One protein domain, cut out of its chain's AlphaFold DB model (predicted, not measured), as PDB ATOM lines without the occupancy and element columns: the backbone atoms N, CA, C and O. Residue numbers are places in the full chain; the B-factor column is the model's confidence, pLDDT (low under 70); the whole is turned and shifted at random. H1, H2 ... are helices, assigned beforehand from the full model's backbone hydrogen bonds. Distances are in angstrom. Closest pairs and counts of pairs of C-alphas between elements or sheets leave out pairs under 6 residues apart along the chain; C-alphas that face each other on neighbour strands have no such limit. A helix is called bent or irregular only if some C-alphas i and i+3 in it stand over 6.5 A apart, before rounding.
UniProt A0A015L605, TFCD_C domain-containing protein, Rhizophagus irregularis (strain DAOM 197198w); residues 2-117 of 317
ATOM      1  N   GLY A   2     -76.092 475.851   3.719       85.94
ATOM      2  CA  GLY A   2     -74.917 475.010   3.437       85.94
ATOM      3  C   GLY A   2     -73.566 475.680   3.742       85.94
ATOM      4  O   GLY A   2     -72.546 475.008   3.747       85.94
ATOM      5  N   LEU A   3     -73.556 476.979   4.082       86.88
ATOM      6  CA  LEU A   3     -72.381 477.734   4.551       86.88
ATOM      7  C   LEU A   3     -71.771 477.221   5.868       86.88
ATOM      8  O   LEU A   3     -70.653 477.597   6.210       86.88
ATOM      9  N   GLU A   4     -72.492 476.379   6.606       86.50
ATOM     10  CA  GLU A   4     -72.041 475.785   7.869       86.50
ATOM     11  C   GLU A   4     -71.650 474.306   7.713       86.50
ATOM     12  O   GLU A   4     -71.435 473.620   8.711       86.50
ATOM     13  N   ASP A   5     -71.543 473.800   6.478       89.44
ATOM     14  CA  ASP A   5     -71.105 472.426   6.244       89.44
ATOM     15  C   ASP A   5     -69.580 472.301   6.365       89.44
ATOM     16  O   ASP A   5     -68.804 472.742   5.513       89.44
ATOM     17  N   TYR A   6     -69.160 471.693   7.469       89.50
ATOM     18  CA  TYR A   6     -67.767 471.429   7.819       89.50
ATOM     19  C   TYR A   6     -67.460 469.926   7.841       89.50
ATOM     20  O   TYR A   6     -66.538 469.493   8.539       89.50
ATOM     21  N   SER A   7     -68.250 469.134   7.109       90.56
ATOM     22  CA  SER A   7     -68.107 467.682   7.036       90.56
ATOM     23  C   SER A   7     -66.761 467.289   6.433       90.56
ATOM     24  O   SER A   7     -66.284 467.891   5.468       90.56
ATOM     25  N   THR A   8     -66.153 466.248   6.996       89.50
ATOM     26  CA  THR A   8     -64.862 465.723   6.550       89.50
ATOM     27  C   THR A   8     -64.969 464.247   6.202       89.50
ATOM     28  O   THR A   8     -65.611 463.495   6.935       89.50
ATOM     29  N   ASP A   9     -64.293 463.823   5.139       91.00
ATOM     30  CA  ASP A   9     -64.070 462.408   4.828       91.00
ATOM     31  C   ASP A   9     -62.574 462.129   4.590       91.00
ATOM     32  O   ASP A   9     -61.715 462.944   4.937       91.00
ATOM     33  N   SER A  10     -62.236 460.971   4.017       87.62
ATOM     34  CA  SER A  10     -60.849 460.585   3.716       87.62
ATOM     35  C   SER A  10     -60.103 461.551   2.782       87.62
ATOM     36  O   SER A  10     -58.879 461.485   2.702       87.62
ATOM     37  N   ARG A  11     -60.808 462.455   2.091       84.62
ATOM     38  CA  ARG A  11     -60.259 463.482   1.194       84.62
ATOM     39  C   ARG A  11     -60.067 464.838   1.882       84.62
ATOM     40  O   ARG A  11     -59.594 465.775   1.243       84.62
ATOM     41  N   GLY A  12     -60.429 464.962   3.160       86.94
ATOM     42  CA  GLY A  12     -60.377 466.213   3.918       86.94
ATOM     43  C   GLY A  12     -61.745 466.889   4.045       86.94
ATOM     44  O   GLY A  12     -62.760 466.218   4.215       86.94
ATOM     45  N   ASP A  13     -61.775 468.225   4.017       89.50
ATOM     46  CA  ASP A  13     -62.985 469.051   4.197       89.50
ATOM     47  C   ASP A  13     -63.861 469.035   2.931       89.50
ATOM     48  O   ASP A  13     -63.792 469.936   2.095       89.50
ATOM     49  N   VAL A  14     -64.677 467.993   2.768       92.69
ATOM     50  CA  VAL A  14     -65.647 467.880   1.661       92.69
ATOM     51  C   VAL A  14     -66.820 468.850   1.799       92.69
ATOM     52  O   VAL A  14     -67.406 469.248   0.792       92.69
ATOM     53  N   GLY A  15     -67.114 469.298   3.023       93.81
ATOM     54  CA  GLY A  15     -68.089 470.355   3.293       93.81
ATOM     55  C   GLY A  15     -67.743 471.676   2.598       93.81
ATOM     56  O   GLY A  15     -68.639 472.424   2.209       93.81
ATOM     57  N   SER A  16     -66.457 471.937   2.327       94.00
ATOM     58  CA  SER A  16     -66.010 473.093   1.533       94.00
ATOM     59  C   SER A  16     -66.719 473.210   0.178       94.00
ATOM     60  O   SER A  16     -67.058 474.317  -0.233       94.00
ATOM     61  N   TRP A  17     -67.039 472.094  -0.486       94.38
ATOM     62  CA  TRP A  17     -67.745 472.103  -1.773       94.38
ATOM     63  C   TRP A  17     -69.191 472.566  -1.630       94.38
ATOM     64  O   TRP A  17     -69.683 473.335  -2.453       94.38
ATOM     65  N   ILE A  18     -69.857 472.134  -0.558       95.50
ATOM     66  CA  ILE A  18     -71.227 472.535  -0.234       95.50
ATOM     67  C   ILE A  18     -71.256 474.016   0.144       95.50
ATOM     68  O   ILE A  18     -72.147 474.747  -0.300       95.50
ATOM     69  N   ARG A  19     -70.260 474.482   0.907       95.94
ATOM     70  CA  ARG A  19     -70.100 475.900   1.246       95.94
ATOM     71  C   ARG A  19     -69.899 476.750  -0.002       95.94
ATOM     72  O   ARG A  19     -70.619 477.728  -0.171       95.94
ATOM     73  N   GLU A  20     -68.996 476.365  -0.901       96.38
ATOM     74  CA  GLU A  20     -68.752 477.087  -2.157       96.38
ATOM     75  C   GLU A  20     -69.991 477.128  -3.056       96.38
ATOM     76  O   GLU A  20     -70.401 478.213  -3.468       96.38
ATOM     77  N   ALA A  21     -70.652 475.988  -3.277       96.44
ATOM     78  CA  ALA A  21     -71.892 475.935  -4.050       96.44
ATOM     79  C   ALA A  21     -73.004 476.792  -3.419       96.44
ATOM     80  O   ALA A  21     -73.750 477.467  -4.125       96.44
ATOM     81  N   SER A  22     -73.090 476.817  -2.085       96.81
ATOM     82  CA  SER A  22     -74.047 477.662  -1.365       96.81
ATOM     83  C   SER A  22     -73.746 479.151  -1.535       96.81
ATOM     84  O   SER A  22     -74.676 479.930  -1.714       96.81
ATOM     85  N   MET A  23     -72.473 479.560  -1.489       97.50
ATOM     86  CA  MET A  23     -72.087 480.958  -1.722       97.50
ATOM     87  C   MET A  23     -72.416 481.386  -3.154       97.50
ATOM     88  O   MET A  23     -73.011 482.442  -3.341       97.50
ATOM     89  N   MET A  24     -72.094 480.552  -4.148       96.94
ATOM     90  CA  MET A  24     -72.442 480.815  -5.550       96.94
ATOM     91  C   MET A  24     -73.960 480.904  -5.739       96.94
ATOM     92  O   MET A  24     -74.454 481.825  -6.374       96.94
ATOM     93  N   GLY A  25     -74.724 480.006  -5.110       96.69
ATOM     94  CA  GLY A  25     -76.184 480.085  -5.124       96.69
ATOM     95  C   GLY A  25     -76.719 481.385  -4.514       96.69
ATOM     96  O   GLY A  25     -77.678 481.947  -5.028       96.69
ATOM     97  N   LEU A  26     -76.103 481.902  -3.447       95.62
ATOM     98  CA  LEU A  26     -76.504 483.185  -2.855       95.62
ATOM     99  C   LEU A  26     -76.225 484.370  -3.780       95.62
ATOM    100  O   LEU A  26     -77.038 485.294  -3.811       95.62
ATOM    101  N   LEU A  27     -75.120 484.326  -4.529       97.06
ATOM    102  CA  LEU A  27     -74.803 485.326  -5.545       97.06
ATOM    103  C   LEU A  27     -75.885 485.390  -6.630       97.06
ATOM    104  O   LEU A  27     -76.357 486.474  -6.958       97.06
ATOM    105  N   GLU A  28     -76.316 484.231  -7.125       95.94
ATOM    106  CA  GLU A  28     -77.297 484.132  -8.212       95.94
ATOM    107  C   GLU A  28     -78.732 484.404  -7.739       95.94
ATOM    108  O   GLU A  28     -79.471 485.191  -8.332       95.94
ATOM    109  N   PHE A  29     -79.159 483.761  -6.649       95.25
ATOM    110  CA  PHE A  29     -80.561 483.787  -6.229       95.25
ATOM    111  C   PHE A  29     -80.908 484.973  -5.332       95.25
ATOM    112  O   PHE A  29     -82.048 485.431  -5.372       95.25
ATOM    113  N   GLY A  30     -79.967 485.500  -4.543       95.12
ATOM    114  CA  GLY A  30     -80.231 486.622  -3.635       95.12
ATOM    115  C   GLY A  30     -80.824 487.851  -4.342       95.12
ATOM    116  O   GLY A  30     -81.908 488.299  -3.962       95.12
ATOM    117  N   PRO A  31     -80.196 488.354  -5.420       94.38
ATOM    118  CA  PRO A  31     -80.713 489.492  -6.179       94.38
ATOM    119  C   PRO A  31     -82.074 489.206  -6.826       94.38
ATOM    120  O   PRO A  31     -82.941 490.079  -6.860       94.38
ATOM    121  N   LEU A  32     -82.287 487.981  -7.318       94.12
ATOM    122  CA  LEU A  32     -83.559 487.574  -7.921       94.12
ATOM    123  C   LEU A  32     -84.693 487.576  -6.894       94.12
ATOM    124  O   LEU A  32     -85.780 488.071  -7.189       94.12
ATOM    125  N   ILE A  33     -84.434 487.089  -5.678       94.44
ATOM    126  CA  ILE A  33     -85.408 487.109  -4.583       94.44
ATOM    127  C   ILE A  33     -85.773 488.556  -4.228       94.44
ATOM    128  O   ILE A  33     -86.954 488.874  -4.155       94.44
ATOM    129  N   ILE A  34     -84.795 489.459  -4.102       93.25
ATOM    130  CA  ILE A  34     -85.051 490.881  -3.797       93.25
ATOM    131  C   ILE A  34     -85.870 491.561  -4.909       93.25
ATOM    132  O   ILE A  34     -86.788 492.349  -4.641       93.25
ATOM    133  N   LYS A  35     -85.577 491.245  -6.177       91.06
ATOM    134  CA  LYS A  35     -86.347 491.737  -7.330       91.06
ATOM    135  C   LYS A  35     -87.799 491.243  -7.291       91.06
ATOM    136  O   LYS A  35     -88.714 492.027  -7.540       91.06
ATOM    137  N   LEU A  36     -88.028 489.975  -6.944       91.50
ATOM    138  CA  LEU A  36     -89.374 489.414  -6.783       91.50
ATOM    139  C   LEU A  36     -90.113 490.037  -5.594       91.50
ATOM    140  O   LEU A  36     -91.275 490.427  -5.727       91.50
ATOM    141  N   ASP A  37     -89.423 490.207  -4.467       92.50
ATOM    142  CA  ASP A  37     -89.958 490.835  -3.263       92.50
ATOM    143  C   ASP A  37     -90.464 492.246  -3.540       92.50
ATOM    144  O   ASP A  37     -91.489 492.644  -2.995       92.50
ATOM    145  N   SER A  38     -89.800 493.004  -4.414       85.75
ATOM    146  CA  SER A  38     -90.205 494.370  -4.779       85.75
ATOM    147  C   SER A  38     -91.633 494.446  -5.341       85.75
ATOM    148  O   SER A  38     -92.307 495.452  -5.142       85.75
ATOM    149  N   ASN A  39     -92.122 493.363  -5.956       84.62
ATOM    150  CA  ASN A  39     -93.460 493.265  -6.550       84.62
ATOM    151  C   ASN A  39     -94.443 492.415  -5.719       84.62
ATOM    152  O   ASN A  39     -95.553 492.135  -6.169       84.62
ATOM    153  N   SER A  40     -94.040 491.982  -4.521       86.44
ATOM    154  CA  SER A  40     -94.790 491.065  -3.659       86.44
ATOM    155  C   SER A  40     -95.067 491.685  -2.285       86.44
ATOM    156  O   SER A  40     -94.257 492.444  -1.743       86.44
ATOM    157  N   SER A  41     -96.216 491.338  -1.696       84.06
ATOM    158  CA  SER A  41     -96.529 491.656  -0.296       84.06
ATOM    159  C   SER A  41     -95.681 490.835   0.681       84.06
ATOM    160  O   SER A  41     -95.325 491.328   1.750       84.06
ATOM    161  N   THR A  42     -95.310 489.610   0.304       87.62
ATOM    162  CA  THR A  42     -94.386 488.762   1.066       87.62
ATOM    163  C   THR A  42     -92.949 489.148   0.743       87.62
ATOM    164  O   THR A  42     -92.583 489.169  -0.433       87.62
ATOM    165  N   LYS A  43     -92.147 489.404   1.784       90.75
ATOM    166  CA  LYS A  43     -90.704 489.654   1.689       90.75
ATOM    167  C   LYS A  43     -89.938 488.422   2.162       90.75
ATOM    168  O   LYS A  43     -89.940 488.116   3.354       90.75
ATOM    169  N   TRP A  44     -89.323 487.702   1.231       92.31
ATOM    170  CA  TRP A  44     -88.500 486.525   1.521       92.31
ATOM    171  C   TRP A  44     -87.077 486.914   1.928       92.31
ATOM    172  O   TRP A  44     -86.445 486.226   2.730       92.31
ATOM    173  N   TRP A  45     -86.586 488.033   1.398       94.38
ATOM    174  CA  TRP A  45     -85.305 488.630   1.719       94.38
ATOM    175  C   TRP A  45     -85.493 489.841   2.632       94.38
ATOM    176  O   TRP A  45     -85.947 490.904   2.217       94.38
ATOM    177  N   ASN A  46     -85.122 489.682   3.901       92.56
ATOM    178  CA  ASN A  46     -85.178 490.743   4.903       92.56
ATOM    179  C   ASN A  46     -83.772 491.141   5.389       92.56
ATOM    180  O   ASN A  46     -82.753 490.558   4.999       92.56
ATOM    181  N   ASN A  47     -83.716 492.150   6.256       92.12
ATOM    182  CA  ASN A  47     -82.453 492.692   6.763       92.12
ATOM    183  C   ASN A  47     -81.689 491.660   7.604       92.12
ATOM    184  O   ASN A  47     -80.475 491.540   7.462       92.12
ATOM    185  N   ASP A  48     -82.392 490.830   8.377       94.25
ATOM    186  CA  ASP A  48     -81.775 489.747   9.148       94.25
ATOM    187  C   ASP A  48     -81.106 488.707   8.244       94.25
ATOM    188  O   ASP A  48     -80.002 488.238   8.537       94.25
ATOM    189  N   LEU A  49     -81.737 488.358   7.116       94.75
ATOM    190  CA  LEU A  49     -81.154 487.458   6.128       94.75
ATOM    191  C   LEU A  49     -79.946 488.102   5.442       94.75
ATOM    192  O   LEU A  49     -78.931 487.428   5.280       94.75
ATOM    193  N   SER A  50     -80.015 489.397   5.113       95.94
ATOM    194  CA  SER A  50     -78.871 490.149   4.575       95.94
ATOM    195  C   SER A  50     -77.682 490.087   5.533       95.94
ATOM    196  O   SER A  50     -76.599 489.644   5.153       95.94
ATOM    197  N   ILE A  51     -77.897 490.427   6.806       96.62
ATOM    198  CA  ILE A  51     -76.871 490.364   7.853       96.62
ATOM    199  C   ILE A  51     -76.328 488.938   7.982       96.62
ATOM    200  O   ILE A  51     -75.114 488.736   8.020       96.62
ATOM    201  N   LYS A  52     -77.207 487.928   7.988       96.19
ATOM    202  CA  LYS A  52     -76.819 486.516   8.074       96.19
ATOM    203  C   LYS A  52     -75.974 486.057   6.886       96.19
ATOM    204  O   LYS A  52     -75.044 485.276   7.080       96.19
ATOM    205  N   VAL A  53     -76.278 486.511   5.676       96.50
ATOM    206  CA  VAL A  53     -75.501 486.189   4.474       96.50
ATOM    207  C   VAL A  53     -74.129 486.850   4.549       96.50
ATOM    208  O   VAL A  53     -73.119 486.154   4.450       96.50
ATOM    209  N   PHE A  54     -74.074 488.154   4.828       97.88
ATOM    210  CA  PHE A  54     -72.816 488.902   4.881       97.88
ATOM    211  C   PHE A  54     -71.889 488.424   6.000       97.88
ATOM    212  O   PHE A  54     -70.706 488.205   5.748       97.88
ATOM    213  N   LYS A  55     -72.403 488.161   7.208       97.31
ATOM    214  CA  LYS A  55     -71.574 487.652   8.313       97.31
ATOM    215  C   LYS A  55     -70.984 486.270   8.018       97.31
ATOM    216  O   LYS A  55     -69.834 486.002   8.360       97.31
ATOM    217  N   ASN A  56     -71.731 485.408   7.319       97.12
ATOM    218  CA  ASN A  56     -71.212 484.112   6.891       97.12
ATOM    219  C   ASN A  56     -70.184 484.251   5.762       97.12
ATOM    220  O   ASN A  56     -69.167 483.569   5.807       97.12
ATOM    221  N   LEU A  57     -70.401 485.132   4.782       98.06
ATOM    222  CA  LEU A  57     -69.408 485.398   3.734       98.06
ATOM    223  C   LEU A  57     -68.114 485.970   4.319       98.06
ATOM    224  O   LEU A  57     -67.035 485.503   3.970       98.06
ATOM    225  N   LEU A  58     -68.216 486.898   5.275       98.25
ATOM    226  CA  LEU A  58     -67.072 487.429   6.018       98.25
ATOM    227  C   LEU A  58     -66.304 486.311   6.730       98.25
ATOM    228  O   LEU A  58     -65.095 486.199   6.549       98.25
ATOM    229  N   LYS A  59     -66.999 485.423   7.452       97.81
ATOM    230  CA  LYS A  59     -66.388 484.239   8.071       97.81
ATOM    231  C   LYS A  59     -65.672 483.345   7.051       97.81
ATOM    232  O   LYS A  59     -64.529 482.964   7.278       97.81
ATOM    233  N   GLN A  60     -66.318 483.025   5.927       97.25
ATOM    234  CA  GLN A  60     -65.724 482.175   4.886       97.25
ATOM    235  C   GLN A  60     -64.538 482.852   4.181       97.25
ATOM    236  O   GLN A  60     -63.595 482.175   3.774       97.25
ATOM    237  N   SER A  61     -64.540 484.183   4.078       97.56
ATOM    238  CA  SER A  61     -63.465 484.948   3.435       97.56
ATOM    239  C   SER A  61     -62.139 484.915   4.201       97.56
ATOM    240  O   SER A  61     -61.102 485.176   3.607       97.56
ATOM    241  N   VAL A  62     -62.152 484.521   5.480       96.69
ATOM    242  CA  VAL A  62     -60.961 484.370   6.339       96.69
ATOM    243  C   VAL A  62     -60.664 482.913   6.721       96.69
ATOM    244  O   VAL A  62     -59.821 482.661   7.579       96.69
ATOM    245  N   GLU A  63     -61.339 481.948   6.093       91.19
ATOM    246  CA  GLU A  63     -61.255 480.512   6.394       91.19
ATOM    247  C   GLU A  63     -59.873 479.890   6.098       91.19
ATOM    248  O   GLU A  63     -59.044 480.470   5.410       91.19
ATOM    249  N   ARG A  64     -59.601 478.660   6.556       90.81
ATOM    250  CA  ARG A  64     -58.302 477.986   6.352       90.81
ATOM    251  C   ARG A  64     -57.957 477.657   4.896       90.81
ATOM    252  O   ARG A  64     -56.780 477.532   4.575       90.81
ATOM    253  N   ILE A  65     -58.956 477.470   4.034       91.88
ATOM    254  CA  ILE A  65     -58.771 476.954   2.669       91.88
ATOM    255  C   ILE A  65     -58.715 478.119   1.679       91.88
ATOM    256  O   ILE A  65     -59.715 478.806   1.483       91.88
ATOM    257  N   ASP A  66     -57.579 478.291   1.001       93.69
ATOM    258  CA  ASP A  66     -57.305 479.398   0.069       93.69
ATOM    259  C   ASP A  66     -58.391 479.570  -1.001       93.69
ATOM    260  O   ASP A  66     -58.831 480.687  -1.289       93.69
ATOM    261  N   ARG A  67     -58.867 478.453  -1.567       95.19
ATOM    262  CA  ARG A  67     -59.945 478.461  -2.562       95.19
ATOM    263  C   ARG A  67     -61.254 478.983  -1.972       95.19
ATOM    264  O   ARG A  67     -61.888 479.828  -2.590       95.19
ATOM    265  N   VAL A  68     -61.624 478.535  -0.770       95.75
ATOM    266  CA  VAL A  68     -62.845 478.987  -0.081       95.75
ATOM    267  C   VAL A  68     -62.755 480.478   0.226       95.75
ATOM    268  O   VAL A  68     -63.704 481.195  -0.080       95.75
ATOM    269  N   ARG A  69     -61.608 480.959   0.735       96.12
ATOM    270  CA  ARG A  69     -61.378 482.396   0.961       96.12
ATOM    271  C   ARG A  69     -61.572 483.204  -0.316       96.12
ATOM    272  O   ARG A  69     -62.296 484.194  -0.318       96.12
ATOM    273  N   SER A  70     -60.968 482.741  -1.410       96.94
ATOM    274  CA  SER A  70     -61.042 483.400  -2.716       96.94
ATOM    275  C   SER A  70     -62.463 483.448  -3.269       96.94
ATOM    276  O   SER A  70     -62.899 484.498  -3.735       96.94
ATOM    277  N   THR A  71     -63.202 482.340  -3.199       97.50
ATOM    278  CA  THR A  71     -64.604 482.276  -3.634       97.50
ATOM    279  C   THR A  71     -65.482 483.186  -2.773       97.50
ATOM    280  O   THR A  71     -66.221 484.012  -3.303       97.50
ATOM    281  N   ALA A  72     -65.364 483.090  -1.445       97.88
ATOM    282  CA  ALA A  72     -66.151 483.880  -0.504       97.88
ATOM    283  C   ALA A  72     -65.898 485.383  -0.644       97.88
ATOM    284  O   ALA A  72     -66.845 486.160  -0.674       97.88
ATOM    285  N   GLY A  73     -64.632 485.786  -0.749       97.50
ATOM    286  CA  GLY A  73     -64.238 487.183  -0.857       97.50
ATOM    287  C   GLY A  73     -64.699 487.852  -2.151       97.50
ATOM    288  O   GLY A  73     -65.200 488.973  -2.119       97.50
ATOM    289  N   LYS A  74     -64.617 487.143  -3.286       97.00
ATOM    290  CA  LYS A  74     -65.159 487.630  -4.567       97.00
ATOM    291  C   LYS A  74     -66.671 487.830  -4.493       97.00
ATOM    292  O   LYS A  74     -67.155 488.913  -4.797       97.00
ATOM    293  N   ILE A  75     -67.396 486.826  -4.000       98.00
ATOM    294  CA  ILE A  75     -68.856 486.898  -3.837       98.00
ATOM    295  C   ILE A  75     -69.243 488.007  -2.853       98.00
ATOM    296  O   ILE A  75     -70.192 488.748  -3.096       98.00
ATOM    297  N   LEU A  76     -68.493 488.163  -1.760       98.06
ATOM    298  CA  LEU A  76     -68.686 489.246  -0.801       98.06
ATOM    299  C   LEU A  76     -68.561 490.618  -1.474       98.06
ATOM    300  O   LEU A  76     -69.432 491.453  -1.259       98.06
ATOM    301  N   LEU A  77     -67.521 490.849  -2.284       97.38
ATOM    302  CA  LEU A  77     -67.343 492.109  -3.015       97.38
ATOM    303  C   LEU A  77     -68.463 492.341  -4.029       97.38
ATOM    304  O   LEU A  77     -69.008 493.442  -4.091       97.38
ATOM    305  N   GLU A  78     -68.836 491.317  -4.794       97.31
ATOM    306  CA  GLU A  78     -69.912 491.426  -5.779       97.31
ATOM    307  C   GLU A  78     -71.238 491.811  -5.118       97.31
ATOM    308  O   GLU A  78     -71.875 492.776  -5.537       97.31
ATOM    309  N   LEU A  79     -71.620 491.129  -4.036       97.50
ATOM    310  CA  LEU A  79     -72.840 491.437  -3.290       97.50
ATOM    311  C   LEU A  79     -72.753 492.782  -2.566       97.50
ATOM    312  O   LEU A  79     -73.734 493.529  -2.541       97.50
ATOM    313  N   LEU A  80     -71.593 493.117  -1.994       97.56
ATOM    314  CA  LEU A  80     -71.363 494.405  -1.347       97.56
ATOM    315  C   LEU A  80     -71.626 495.526  -2.348       97.56
ATOM    316  O   LEU A  80     -72.464 496.376  -2.084       97.56
ATOM    317  N   TYR A  81     -71.017 495.498  -3.529       97.06
ATOM    318  CA  TYR A  81     -71.134 496.590  -4.496       97.06
ATOM    319  C   TYR A  81     -72.331 496.490  -5.450       97.06
ATOM    320  O   TYR A  81     -72.465 497.329  -6.343       97.06
ATOM    321  N   MET A  82     -73.221 495.512  -5.267       96.31
ATOM    322  CA  MET A  82     -74.387 495.346  -6.128       96.31
ATOM    323  C   MET A  82     -75.411 496.466  -5.921       96.31
ATOM    324  O   MET A  82     -75.841 496.762  -4.799       96.31
ATOM    325  N   LYS A  83     -75.835 497.059  -7.036       95.31
ATOM    326  CA  LYS A  83     -76.811 498.147  -7.110       95.31
ATOM    327  C   LYS A  83     -78.109 497.673  -7.749       95.31
ATOM    328  O   LYS A  83     -78.101 496.763  -8.577       95.31
ATOM    329  N   LYS A  84     -79.224 498.289  -7.366       91.69
ATOM    330  CA  LYS A  84     -80.500 498.125  -8.064       91.69
ATOM    331  C   LYS A  84     -80.456 498.916  -9.371       91.69
ATOM    332  O   LYS A  84     -79.973 500.041  -9.402       91.69
ATOM    333  N   GLU A  85     -80.999 498.332 -10.435       86.00
ATOM    334  CA  GLU A  85     -81.007 498.936 -11.780       86.00
ATOM    335  C   GLU A  85     -81.829 500.235 -11.850       86.00
ATOM    336  O   GLU A  85     -81.555 501.091 -12.685       86.00
ATOM    337  N   ASN A  86     -82.826 500.389 -10.976       82.88
ATOM    338  CA  ASN A  86     -83.853 501.421 -11.122       82.88
ATOM    339  C   ASN A  86     -83.495 502.760 -10.461       82.88
ATOM    340  O   ASN A  86     -83.971 503.797 -10.913       82.88
ATOM    341  N   ASP A  87     -82.724 502.747  -9.372       86.50
ATOM    342  CA  ASP A  87     -82.515 503.921  -8.509       86.50
ATOM    343  C   ASP A  87     -81.076 504.068  -7.985       86.50
ATOM    344  O   ASP A  87     -80.815 504.936  -7.154       86.50
ATOM    345  N   ASP A  88     -80.146 503.222  -8.444       87.56
ATOM    346  CA  ASP A  88     -78.760 503.156  -7.959       87.56
ATOM    347  C   ASP A  88     -78.648 503.004  -6.422       87.56
ATOM    348  O   ASP A  88     -77.613 503.280  -5.799       87.56
ATOM    349  N   SER A  89     -79.704 502.512  -5.760       92.69
ATOM    350  CA  SER A  89     -79.634 502.120  -4.357       92.69
ATOM    351  C   SER A  89     -78.867 500.808  -4.228       92.69
ATOM    352  O   SER A  89     -78.793 499.996  -5.151       92.69
ATOM    353  N   TRP A  90     -78.325 500.535  -3.045       95.44
ATOM    354  CA  TRP A  90     -77.723 499.231  -2.769       95.44
ATOM    355  C   TRP A  90     -78.766 498.113  -2.860       95.44
ATOM    356  O   TRP A  90     -79.907 498.287  -2.427       95.44
ATOM    357  N   MET A  91     -78.372 496.975  -3.435       95.12
ATOM    358  CA  MET A  91     -79.225 495.787  -3.529       95.12
ATOM    359  C   MET A  91     -79.515 495.218  -2.135       95.12
ATOM    360  O   MET A  91     -80.658 494.895  -1.832       95.12
ATOM    361  N   PHE A  92     -78.487 495.145  -1.284       95.44
ATOM    362  CA  PHE A  92     -78.550 494.545   0.049       95.44
ATOM    363  C   PHE A  92     -78.390 495.602   1.143       95.44
ATOM    364  O   PHE A  92     -77.378 496.315   1.187       95.44
ATOM    365  N   GLU A  93     -79.366 495.654   2.049       92.94
ATOM    366  CA  GLU A  93     -79.314 496.467   3.263       92.94
ATOM    367  C   GLU A  93     -78.428 495.785   4.308       92.94
ATOM    368  O   GLU A  93     -78.713 494.676   4.761       92.94
ATOM    369  N   ILE A  94     -77.327 496.443   4.677       95.38
ATOM    370  CA  ILE A  94     -76.343 495.915   5.627       95.38
ATOM    371  C   ILE A  94     -75.860 497.017   6.580       95.38
ATOM    372  O   ILE A  94     -75.725 498.173   6.160       95.38
ATOM    373  N   PRO A  95     -75.576 496.681   7.848       94.44
ATOM    374  CA  PRO A  95     -75.067 497.630   8.828       94.44
ATOM    375  C   PRO A  95     -73.646 498.084   8.483       94.44
ATOM    376  O   PRO A  95     -72.853 497.326   7.923       94.44
ATOM    377  N   ARG A  96     -73.328 499.335   8.849       93.81
ATOM    378  CA  ARG A  96     -71.979 499.931   8.766       93.81
ATOM    379  C   ARG A  96     -71.270 499.703   7.421       93.81
ATOM    380  O   ARG A  96     -70.069 499.450   7.367       93.81
ATOM    381  N   ARG A  97     -72.017 499.823   6.321       96.00
ATOM    382  CA  ARG A  97     -71.519 499.651   4.947       96.00
ATOM    383  C   ARG A  97     -70.300 500.526   4.627       96.00
ATOM    384  O   ARG A  97     -69.425 500.079   3.895       96.00
ATOM    385  N   ASP A  98     -70.206 501.716   5.212       95.50
ATOM    386  CA  ASP A  98     -69.047 502.598   5.032       95.50
ATOM    387  C   ASP A  98     -67.753 501.981   5.584       95.50
ATOM    388  O   ASP A  98     -66.713 502.064   4.937       95.50
ATOM    389  N   GLU A  99     -67.808 501.296   6.732       95.75
ATOM    390  CA  GLU A  99     -66.656 500.564   7.279       95.75
ATOM    391  C   GLU A  99     -66.271 499.381   6.382       95.75
ATOM    392  O   GLU A  99     -65.088 499.144   6.133       95.75
ATOM    393  N   LEU A 100     -67.265 498.681   5.817       97.31
ATOM    394  CA  LEU A 100     -67.018 497.637   4.822       97.31
ATOM    395  C   LEU A 100     -66.338 498.192   3.569       97.31
ATOM    396  O   LEU A 100     -65.356 497.609   3.135       97.31
ATOM    397  N   HIS A 101     -66.799 499.314   3.009       97.25
ATOM    398  CA  HIS A 101     -66.171 499.916   1.828       97.25
ATOM    399  C   HIS A 101     -64.743 500.406   2.099       97.25
ATOM    400  O   HIS A 101     -63.880 500.245   1.241       97.25
ATOM    401  N   LYS A 102     -64.469 500.963   3.289       95.94
ATOM    402  CA  LYS A 102     -63.110 501.378   3.683       95.94
ATOM    403  C   LYS A 102     -62.140 500.199   3.710       95.94
ATOM    404  O   LYS A 102     -60.996 500.333   3.288       95.94
ATOM    405  N   VAL A 103     -62.576 499.056   4.239       96.56
ATOM    406  CA  VAL A 103     -61.722 497.867   4.346       96.56
ATOM    407  C   VAL A 103     -61.675 497.085   3.034       96.56
ATOM    408  O   VAL A 103     -60.626 496.544   2.687       96.56
ATOM    409  N   LEU A 104     -62.782 497.041   2.294       96.88
ATOM    410  CA  LEU A 104     -62.977 496.265   1.071       96.88
ATOM    411  C   LEU A 104     -63.325 497.188  -0.112       96.88
ATOM    412  O   LEU A 104     -64.448 497.124  -0.618       96.88
ATOM    413  N   PRO A 105     -62.412 498.075  -0.546       95.44
ATOM    414  CA  PRO A 105     -62.654 498.983  -1.662       95.44
ATOM    415  C   PRO A 105     -62.815 498.212  -2.978       95.44
ATOM    416  O   PRO A 105     -62.158 497.200  -3.203       95.44
ATOM    417  N   LYS A 106     -63.698 498.699  -3.857       92.50
ATOM    418  CA  LYS A 106     -63.982 498.073  -5.160       92.50
ATOM    419  C   LYS A 106     -62.805 498.157  -6.134       92.50
ATOM    420  O   LYS A 106     -62.636 497.268  -6.962       92.50
ATOM    421  N   ASP A 107     -62.027 499.230  -6.033       91.38
ATOM    422  CA  ASP A 107     -61.009 499.597  -7.021       91.38
ATOM    423  C   ASP A 107     -59.610 499.048  -6.681       91.38
ATOM    424  O   ASP A 107     -58.654 499.301  -7.411       91.38
ATOM    425  N   GLU A 108     -59.475 498.281  -5.593       92.50
ATOM    426  CA  GLU A 108     -58.229 497.603  -5.221       92.50
ATOM    427  C   GLU A 108     -58.361 496.090  -5.403       92.50
ATOM    428  O   GLU A 108     -59.354 495.476  -5.003       92.50
ATOM    429  N   GLU A 109     -57.321 495.459  -5.949       92.44
ATOM    430  CA  GLU A 109     -57.239 494.003  -5.966       92.44
ATOM    431  C   GLU A 109     -56.941 493.481  -4.554       92.44
ATOM    432  O   GLU A 109     -55.959 493.862  -3.917       92.44
ATOM    433  N   ILE A 110     -57.804 492.593  -4.054       94.12
ATOM    434  CA  ILE A 110     -57.617 491.928  -2.763       94.12
ATOM    435  C   ILE A 110     -57.158 490.493  -3.014       94.12
ATOM    436  O   ILE A 110     -57.898 489.662  -3.547       94.12
ATOM    437  N   HIS A 111     -55.947 490.176  -2.563       95.31
ATOM    438  CA  HIS A 111     -55.373 488.838  -2.665       95.31
ATOM    439  C   HIS A 111     -55.912 487.907  -1.564       95.31
ATOM    440  O   HIS A 111     -55.227 487.567  -0.606       95.31
ATOM    441  N   TRP A 112     -57.156 487.443  -1.718       95.69
ATOM    442  CA  TRP A 112     -57.867 486.580  -0.754       95.69
ATOM    443  C   TRP A 112     -57.143 485.278  -0.372       95.69
ATOM    444  O   TRP A 112     -57.351 484.722   0.709       95.69
ATOM    445  N   ALA A 113     -56.288 484.763  -1.255       93.06
ATOM    446  CA  ALA A 113     -55.486 483.583  -0.963       93.06
ATOM    447  C   ALA A 113     -54.275 483.895  -0.065       93.06
ATOM    448  O   ALA A 113     -53.822 482.980   0.612       93.06
ATOM    449  N   SER A 114     -53.796 485.146  -0.011       94.19
ATOM    450  CA  SER A 114     -52.572 485.588   0.679       94.19
ATOM    451  C   SER A 114     -52.853 485.957   2.146       94.19
ATOM    452  O   SER A 114     -53.406 487.028   2.405       94.19
ATOM    453  N   PRO A 115     -52.481 485.121   3.143       93.44
ATOM    454  CA  PRO A 115     -52.717 485.429   4.557       93.44
ATOM    455  C   PRO A 115     -52.088 486.756   4.999       93.44
ATOM    456  O   PRO A 115     -52.720 487.532   5.712       93.44
ATOM    457  N   SER A 116     -50.862 487.031   4.548       93.69
ATOM    458  CA  SER A 116     -50.095 488.224   4.920       93.69
ATOM    459  C   SER A 116     -50.757 489.534   4.503       93.69
ATOM    460  O   SER A 116     -50.518 490.557   5.133       93.69
ATOM    461  N   GLU A 117     -51.586 489.516   3.463       92.94
ATOM    462  CA  GLU A 117     -52.282 490.705   2.963       92.94
ATOM    463  C   GLU A 117     -53.739 490.745   3.422       92.94
ATOM    464  O   GLU A 117     -54.274 491.806   3.753       92.94
TER     465      GLU A 117
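Overview. This is residues 2 to 117 of the 317 residues of the protein "TFCD_C domain-containing protein" of Rhizophagus irregularis (strain DAOM 197198w) (UniProt A0A015L605). H3 runs through the middle, with H1a side by side with it and H2 folded back along it as a hairpin; short H4 lies near H3, and H1b continues beyond a bend. The all-helix printed part has 116 residues with four named helices, H1 to H4 in order. It is compact, radius of gyration of the C-alphas 15.1 A, spanning 47 by 31 by 19 A.

Arrangement. Look first at H1, residues 15 to 38, assigned as one helix by its hydrogen bonds but bent: C-alphas 28 and 31 are 6.7 A apart, and arms H1a, 15 to 28, and H1b, 31 to 38, stand at 47 degrees. H2, residues 47 to 61, and H3, residues 66 to 81, touch as a hairpin, closest C-alphas Ser 61 and Arg 69, 4.1 A. H1a touches H3, closest C-alphas Leu 27 and Ile 75, 6.4 A. Inside each of H1a, H1b, H2, H3 and the short helix H4, residues 97 to 103, every O i to N i+4 pair is within hydrogen-bond range.

Along the chain. Find C-alpha 15 at (-68.089, 470.355, 3.293); H1a runs 20.2 A, H2 20.8 A, H3 22.5 A. H4, residues 97 to 103, ends at (-61.722, 497.867, 4.346).

Size, cuts and confidence. The farthest C-alphas, Ser 10 and Asp 87, are 50.0 A apart. The H3 to H4 link is long. The printed part has no cut; no printed residue is under 70.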